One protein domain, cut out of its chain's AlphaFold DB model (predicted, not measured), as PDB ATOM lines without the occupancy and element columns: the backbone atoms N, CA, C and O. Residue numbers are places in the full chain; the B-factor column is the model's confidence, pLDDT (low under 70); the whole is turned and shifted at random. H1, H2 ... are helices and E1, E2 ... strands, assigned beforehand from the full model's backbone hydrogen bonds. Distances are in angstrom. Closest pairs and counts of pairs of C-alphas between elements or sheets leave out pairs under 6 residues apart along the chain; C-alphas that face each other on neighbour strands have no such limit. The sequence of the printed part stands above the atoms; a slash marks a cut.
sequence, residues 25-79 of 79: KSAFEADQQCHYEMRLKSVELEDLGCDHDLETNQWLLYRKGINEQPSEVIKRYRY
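What this domain is: This is residues 25 to 79 of the 79 residues of an uncharacterized protein of Prochlorococcus marinus XMU1408 (UniProt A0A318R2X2). One helix, H1, packs lengthwise on one face of a small, strongly twisted sheet of three strands, whose other face is bare. The printed part runs through the helix first and then folds to and fro through E1, E2 and E3, with E1 and E2 making one hairpin and E2 and E3 another. The printed part has 55 residues, with one named helix and three named strands in the order H1, E1, E2, E3; the sheet's order is E1, E2, E3, antiparallel throughout, and the class is mixed, helices and strands. The whole is compact, with a radius of gyration of the C-alphas of 11.2 A, and flat, spanning 35 by 25 by 11 A.

How they stand to each other: Start with H1, residues 27 to 41, where every O i to N i+4 pair is within hydrogen-bond range. Next look at E1, residues 48 to 53, E2, residues 58 to 63, and E3, residues 72 to 78: they form a meander, each strand the antiparallel neighbour of the one before. H1 is on this sheet at a height over the sheet of 8.2 A, in two layers, a helix on one face of a sheet. It lies over E2 and only just over E1, on which 3 of its C-alphas fall. It runs along the strands, at 13 degrees to E2 on the local plane. The closest C-alphas of H1 and E2 are those of Cys 34 and Leu 61, 6.0 A apart; those of H1 and E3 are Ala 30 and Tyr 77, 5.4 A apart. E1 and E2 are a hairpin, at 153 degrees between directions; find N 53 and O 58 at 2.8 A. E2 and E3 are a hairpin too, at 158 degrees; find N 77 and O 59 at 2.8 A. E1 and E3 are the edge strands, and E2 is the inner one.

Where its parts are: Find C-alpha 27 at (67.647, 34.132, 16.815); from there H1 runs 20.9 A to C-alpha 41 at (76.240, 19.917, 29.516). E1 goes from Leu 48 to Asp 53, 15.6 A, and E2 from Gln 58 to Arg 63, 16.0 A. E3, the longest strand, goes from Glu 72 to Arg 78, 17.2 A, and ends at C-alpha 78 at (67.332, 36.096, 24.680).

The domain as a whole: Look for the two C-alphas farthest apart at Lys 25 and Asn 67, 36.6 A from each other. The first and last printed C-alphas, Lys 25 and Tyr 79, are 5.5 A apart, and Tyr 79 is the chain's last residue. The printed part has no cut. The link from E1 to E2 is tight, those from H1 to E1 and from E2 to E3 are short, and none is long. The mean pLDDT of the printed part is 95.1, and no printed residue is under 70.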
ATOM      1  N   LYS A  25      72.444  38.865  19.219       92.38
ATOM      2  CA  LYS A  25      72.034  39.814  18.169       92.38
ATOM      3  C   LYS A  25      70.997  39.249  17.206       92.38
ATOM      4  O   LYS A  25      70.514  39.971  16.336       92.38
ATOM      5  N   SER A  26      70.720  37.950  17.284       93.88
ATOM      6  CA  SER A  26      69.759  37.274  16.418       93.88
ATOM      7  C   SER A  26      69.286  35.954  17.018       93.88
ATOM      8  O   SER A  26      69.990  35.340  17.824       93.88
ATOM      9  N   ALA A  27      68.144  35.473  16.522       95.44
ATOM     10  CA  ALA A  27      67.647  34.132  16.815       95.44
ATOM     11  C   ALA A  27      68.682  33.050  16.479       95.44
ATOM     12  O   ALA A  27      68.789  32.068  17.199       95.44
ATOM     13  N   PHE A  28      69.464  33.252  15.414       96.94
ATOM     14  CA  PHE A  28      70.502  32.319  14.973       96.94
ATOM     15  C   PHE A  28      71.684  32.244  15.949       96.94
ATOM     16  O   PHE A  28      72.191  31.168  16.243       96.94
ATOM     17  N   GLU A  29      72.120  33.385  16.483       97.12
ATOM     18  CA  GLU A  29      73.211  33.423  17.462       97.12
ATOM     19  C   GLU A  29      72.781  32.792  18.799       97.12
ATOM     20  O   GLU A  29      73.533  32.021  19.396       97.12
ATOM     21  N   ALA A  30      71.546  33.062  19.236       97.56
ATOM     22  CA  ALA A  30      70.972  32.434  20.424       97.56
ATOM     23  C   ALA A  30      70.780  30.916  20.258       97.56
ATOM     24  O   ALA A  30      71.107  30.163  21.176       97.56
ATOM     25  N   ASP A  31      70.312  30.468  19.089       97.94
ATOM     26  CA  ASP A  31      70.193  29.051  18.724       97.94
ATOM     27  C   ASP A  31      71.542  28.329  18.824       97.94
ATOM     28  O   ASP A  31      71.689  27.322  19.525       97.94
ATOM     29  N   GLN A  32      72.557  28.896  18.164       98.12
ATOM     30  CA  GLN A  32      73.906  28.349  18.146       98.12
ATOM     31  C   GLN A  32      74.462  28.211  19.565       98.12
ATOM     32  O   GLN A  32      75.050  27.179  19.905       98.12
ATOM     33  N   GLN A  33      74.265  29.229  20.403       98.06
ATOM     34  CA  GLN A  33      74.746  29.196  21.776       98.06
ATOM     35  C   GLN A  33      73.977  28.190  22.642       98.06
ATOM     36  O   GLN A  33      74.602  27.505  23.456       98.06
ATOM     37  N   CYS A  34      72.659  28.056  22.454       98.25
ATOM     38  CA  CYS A  34      71.866  27.034  23.134       98.25
ATOM     39  C   CYS A  34      72.417  25.637  22.829       98.25
ATOM     40  O   CYS A  34      72.772  24.892  23.745       98.25
ATOM     41  N   HIS A  35      72.581  25.306  21.546       98.06
ATOM     42  CA  HIS A  35      73.071  23.997  21.116       98.06
ATOM     43  C   HIS A  35      74.529  23.739  21.519       98.06
ATOM     44  O   HIS A  35      74.889  22.609  21.864       98.06
ATOM     45  N   TYR A  36      75.370  24.776  21.529       97.88
ATOM     46  CA  TYR A  36      76.732  24.681  22.047       97.88
ATOM     47  C   TYR A  36      76.745  24.306  23.536       97.88
ATOM     48  O   TYR A  36      77.418  23.351  23.927       97.88
ATOM     49  N   GLU A  37      75.978  25.009  24.371       97.44
ATOM     50  CA  GLU A  37      75.918  24.725  25.809       97.44
ATOM     51  C   GLU A  37      75.221  23.401  26.124       97.44
ATOM     52  O   GLU A  37      75.651  22.701  27.042       97.44
ATOM     53  N   MET A  38      74.201  23.024  25.348       97.44
ATOM     54  CA  MET A  38      73.572  21.707  25.421       97.44
ATOM     55  C   MET A  38      74.617  20.604  25.244       97.44
ATOM     56  O   MET A  38      74.700  19.704  26.076       97.44
ATOM     57  N   ARG A  39      75.466  20.709  24.212       96.25
ATOM     58  CA  ARG A  39      76.546  19.747  23.944       96.25
ATOM     59  C   ARG A  39      77.583  19.692  25.067       96.25
ATOM     60  O   ARG A  39      78.123  18.627  25.344       96.25
ATOM     61  N   LEU A  40      77.905  20.823  25.692       96.06
ATOM     62  CA  LEU A  40      78.832  20.831  26.828       96.06
ATOM     63  C   LEU A  40      78.220  20.155  28.058       96.06
ATOM     64  O   LEU A  40      78.891  19.388  28.741       96.06
ATOM     65  N   LYS A  41      76.945  20.434  28.338       95.19
ATOM     66  CA  LYS A  41      76.240  19.917  29.516       95.19
ATOM     67  C   LYS A  41      75.791  18.469  29.363       95.19
ATOM     68  O   LYS A  41      75.627  17.800  30.378       95.19
ATOM     69  N   SER A  42      75.658  17.962  28.136       91.62
ATOM     70  CA  SER A  42      75.269  16.571  27.875       91.62
ATOM     71  C   SER A  42      76.290  15.536  28.359       91.62
ATOM     72  O   SER A  42      76.027  14.343  28.291       91.62
ATOM     73  N   VAL A  43      77.468  15.974  28.814       90.00
ATOM     74  CA  VAL A  43      78.464  15.112  29.469       90.00
ATOM     75  C   VAL A  43      78.014  14.708  30.879       90.00
ATOM     76  O   VAL A  43      78.348  13.620  31.336       90.00
ATOM     77  N   GLU A  44      77.262  15.571  31.565       87.44
ATOM     78  CA  GLU A  44      76.855  15.388  32.967       87.44
ATOM     79  C   GLU A  44      75.338  15.244  33.134       87.44
ATOM     80  O   GLU A  44      74.868  14.693  34.127       87.44
ATOM     81  N   LEU A  45      74.566  15.780  32.188       86.12
ATOM     82  CA  LEU A  45      73.112  15.818  32.234       86.12
ATOM     83  C   LEU A  45      72.531  15.093  31.025       86.12
ATOM     84  O   LEU A  45      72.836  15.428  29.883       86.12
ATOM     85  N   GLU A  46      71.643  14.144  31.281       88.50
ATOM     86  CA  GLU A  46      70.882  13.467  30.235       88.50
ATOM     87  C   GLU A  46      69.634  14.276  29.844       88.50
ATOM     88  O   GLU A  46      69.247  15.240  30.516       88.50
ATOM     89  N   ASP A  47      69.026  13.889  28.721       93.56
ATOM     90  CA  ASP A  47      67.730  14.392  28.256       93.56
ATOM     91  C   ASP A  47      67.632  15.912  28.062       93.56
ATOM     92  O   ASP A  47      66.567  16.516  28.214       93.56
ATOM     93  N   LEU A  48      68.738  16.547  27.678       97.06
ATOM     94  CA  LEU A  48      68.739  17.962  27.326       97.06
ATOM     95  C   LEU A  48      68.115  18.214  25.947       97.06
ATOM     96  O   LEU A  48      68.209  17.394  25.030       97.06
ATOM     97  N   GLY A  49      67.505  19.384  25.797       96.75
ATOM     98  CA  GLY A  49      67.003  19.892  24.528       96.75
ATOM     99  C   GLY A  49      67.126  21.408  24.439       96.75
ATOM    100  O   GLY A  49      67.189  22.100  25.456       96.75
ATOM    101  N   CYS A  50      67.138  21.903  23.206       97.69
ATOM    102  CA  CYS A  50      66.957  23.313  22.887       97.69
ATOM    103  C   CYS A  50      65.627  23.488  22.158       97.69
ATOM    104  O   CYS A  50      65.307  22.694  21.275       97.69
ATOM    105  N   ASP A  51      64.847  24.492  22.548       97.25
ATOM    106  CA  ASP A  51      63.602  24.853  21.867       97.25
ATOM    107  C   ASP A  51      63.473  26.367  21.732       97.25
ATOM    108  O   ASP A  51      63.998  27.125  22.554       97.25
ATOM    109  N   HIS A  52      62.793  26.795  20.676       97.12
ATOM    110  CA  HIS A  52      62.572  28.198  20.386       97.12
ATOM    111  C   HIS A  52      61.198  28.628  20.905       97.12
ATOM    112  O   HIS A  52      60.164  28.369  20.291       97.12
ATOM    113  N   ASP A  53      61.203  29.342  22.026       96.19
ATOM    114  CA  ASP A  53      60.018  29.956  22.608       96.19
ATOM    115  C   ASP A  53      59.653  31.233  21.837       96.19
ATOM    116  O   ASP A  53      60.219  32.313  22.044       96.19
ATOM    117  N   LEU A  54      58.685  31.081  20.933       92.44
ATOM    118  CA  LEU A  54      58.158  32.148  20.080       92.44
ATOM    119  C   LEU A  54      57.317  33.177  20.849       92.44
ATOM    120  O   LEU A  54      57.133  34.291  20.359       92.44
ATOM    121  N   GLU A  55      56.802  32.836  22.034       94.69
ATOM    122  CA  GLU A  55      56.007  33.764  22.844       94.69
ATOM    123  C   GLU A  55      56.913  34.795  23.515       94.69
ATOM    124  O   GLU A  55      56.569  35.977  23.606       94.69
ATOM    125  N   THR A  56      58.102  34.361  23.948       92.00
ATOM    126  CA  THR A  56      59.080  35.244  24.593       92.00
ATOM    127  C   THR A  56      60.218  35.698  23.676       92.00
ATOM    128  O   THR A  56      60.977  36.584  24.074       92.00
ATOM    129  N   ASN A  57      60.302  35.169  22.448       91.44
ATOM    130  CA  ASN A  57      61.414  35.350  21.503       91.44
ATOM    131  C   ASN A  57      62.761  34.957  22.127       91.44
ATOM    132  O   ASN A  57      63.706  35.747  22.197       91.44
ATOM    133  N   GLN A  58      62.828  33.742  22.667       95.88
ATOM    134  CA  GLN A  58      64.014  33.230  23.353       95.88
ATOM    135  C   GLN A  58      64.266  31.782  22.972       95.88
ATOM    136  O   GLN A  58      63.338  31.008  22.774       95.88
ATOM    137  N   TRP A  59      65.531  31.380  22.972       98.00
ATOM    138  CA  TRP A  59      65.861  29.961  23.012       98.00
ATOM    139  C   TRP A  59      65.910  29.467  24.451       98.00
ATOM    140  O   TRP A  59      66.392  30.164  25.348       98.00
ATOM    141  N   LEU A  60      65.422  28.255  24.676       98.00
ATOM    142  CA  LEU A  60      65.387  27.593  25.971       98.00
ATOM    143  C   LEU A  60      66.287  26.368  25.919       98.00
ATOM    144  O   LEU A  60      66.015  25.452  25.153       98.00
ATOM    145  N   LEU A  61      67.305  26.317  26.774       98.25
ATOM    146  CA  LEU A  61      67.926  25.048  27.140       98.25
ATOM    147  C   LEU A  61      67.100  24.453  28.273       98.25
ATOM    148  O   LEU A  61      66.951  25.083  29.325       98.25
ATOM    149  N   TYR A  62      66.600  23.243  28.077       97.56
ATOM    150  CA  TYR A  62      65.766  22.556  29.053       97.56
ATOM    151  C   TYR A  62      66.198  21.103  29.242       97.56
ATOM    152  O   TYR A  62      66.809  20.502  28.359       97.56
ATOM    153  N   ARG A  63      65.864  20.538  30.401       97.00
ATOM    154  CA  ARG A  63      65.849  19.090  30.624       97.00
ATOM    155  C   ARG A  63      64.440  18.587  30.350       97.00
ATOM    156  O   ARG A  63      63.483  19.142  30.894       97.00
ATOM    157  N   LYS A  64      64.297  17.564  29.507       94.94
ATOM    158  CA  LYS A  64      62.996  16.946  29.233       94.94
ATOM    159  C   LYS A  64      62.426  16.378  30.525       94.94
ATOM    160  O   LYS A  64      63.128  15.720  31.292       94.94
ATOM    161  N   GLY A  65      61.147  16.639  30.755       93.06
ATOM    162  CA  GLY A  65      60.425  15.991  31.835       93.06
ATOM    163  C   GLY A  65      60.234  14.501  31.543       93.06
ATOM    164  O   GLY A  65      59.999  14.102  30.401       93.06
ATOM    165  N   ILE A  66      60.344  13.676  32.582       92.00
ATOM    166  CA  ILE A  66      60.094  12.230  32.537       92.00
ATOM    167  C   ILE A  66      58.831  11.905  33.335       92.00
ATOM    168  O   ILE A  66      58.493  12.632  34.267       92.00
ATOM    169  N   ASN A  67      58.146  10.804  33.010       90.88
ATOM    170  CA  ASN A  67      56.964  10.331  33.750       90.88
ATOM    171  C   ASN A  67      55.898  11.426  33.954       90.88
ATOM    172  O   ASN A  67      55.497  11.709  35.083       90.88
ATOM    173  N   GLU A  68      55.489  12.068  32.855       91.31
ATOM    174  CA  GLU A  68      54.461  13.126  32.830       91.31
ATOM    175  C   GLU A  68      54.825  14.406  33.604       91.31
ATOM    176  O   GLU A  68      53.988  15.290  33.781       91.31
ATOM    177  N   GLN A  69      56.080  14.551  34.036       95.19
ATOM    178  CA  GLN A  69      56.564  15.811  34.590       95.19
ATOM    179  C   GLN A  69      56.821  16.834  33.477       95.19
ATOM    180  O   GLN A  69      57.198  16.455  32.365       95.19
ATOM    181  N   PRO A  70      56.640  18.136  33.753       95.00
ATOM    182  CA  PRO A  70      57.009  19.178  32.809       95.00
ATOM    183  C   PRO A  70      58.529  19.237  32.621       95.00
ATOM    184  O   PRO A  70      59.303  18.882  33.512       95.00
ATOM    185  N   SER A  71      58.956  19.735  31.463       95.56
ATOM    186  CA  SER A  71      60.362  20.056  31.219       95.56
ATOM    187  C   SER A  71      60.849  21.179  32.136       95.56
ATOM    188  O   SER A  71      60.143  22.157  32.384       95.56
ATOM    189  N   GLU A  72      62.088  21.060  32.601       96.00
ATOM    190  CA  GLU A  72      62.743  22.053  33.448       96.00
ATOM    191  C   GLU A  72      63.588  22.992  32.582       96.00
ATOM    192  O   GLU A  72      64.531  22.553  31.923       96.00
ATOM    193  N   VAL A  73      63.284  24.293  32.590       96.75
ATOM    194  CA  VAL A  73      64.118  25.291  31.904       96.75
ATOM    195  C   VAL A  73      65.400  25.511  32.700       96.75
ATOM    196  O   VAL A  73      65.370  26.023  33.815       96.75
ATOM    197  N   ILE A  74      66.536  25.183  32.092       96.75
ATOM    198  CA  ILE A  74      67.870  25.357  32.675       96.75
ATOM    199  C   ILE A  74      68.394  26.763  32.383       96.75
ATOM    200  O   ILE A  74      68.993  27.401  33.250       96.75
ATOM    201  N   LYS A  75      68.215  27.246  31.146       97.19
ATOM    202  CA  LYS A  75      68.718  28.558  30.721       97.19
ATOM    203  C   LYS A  75      67.899  29.147  29.578       97.19
ATOM    204  O   LYS A  75      67.363  28.419  28.748       97.19
ATOM    205  N   ARG A  76      67.840  30.480  29.539       96.69
ATOM    206  CA  ARG A  76      67.186  31.278  28.497       96.69
ATOM    207  C   ARG A  76      68.231  32.081  27.728       96.69
ATOM    208  O   ARG A  76      69.063  32.749  28.343       96.69
ATOM    209  N   TYR A  77      68.164  32.037  26.404       96.50
ATOM    210  CA  TYR A  77      69.024  32.774  25.483       96.50
ATOM    211  C   TYR A  77      68.154  33.774  24.728       96.50
ATOM    212  O   TYR A  77      67.492  33.447  23.745       96.50
ATOM    213  N   ARG A  78      68.113  34.999  25.249       93.94
ATOM    214  CA  ARG A  78      67.332  36.096  24.680       93.94
ATOM    215  C   ARG A  78      68.114  36.797  23.579       93.94
ATOM    216  O   ARG A  78      69.311  37.032  23.754       93.94
ATOM    217  N   TYR A  79      67.424  37.170  22.513       91.12
ATOM    218  CA  TYR A  79      67.967  37.918  21.387       91.12
ATOM    219  C   TYR A  79      67.031  39.052  20.952       91.12
ATOM    220  O   TYR A  79      65.943  39.171  21.561       91.12
TER     221      TYR A  79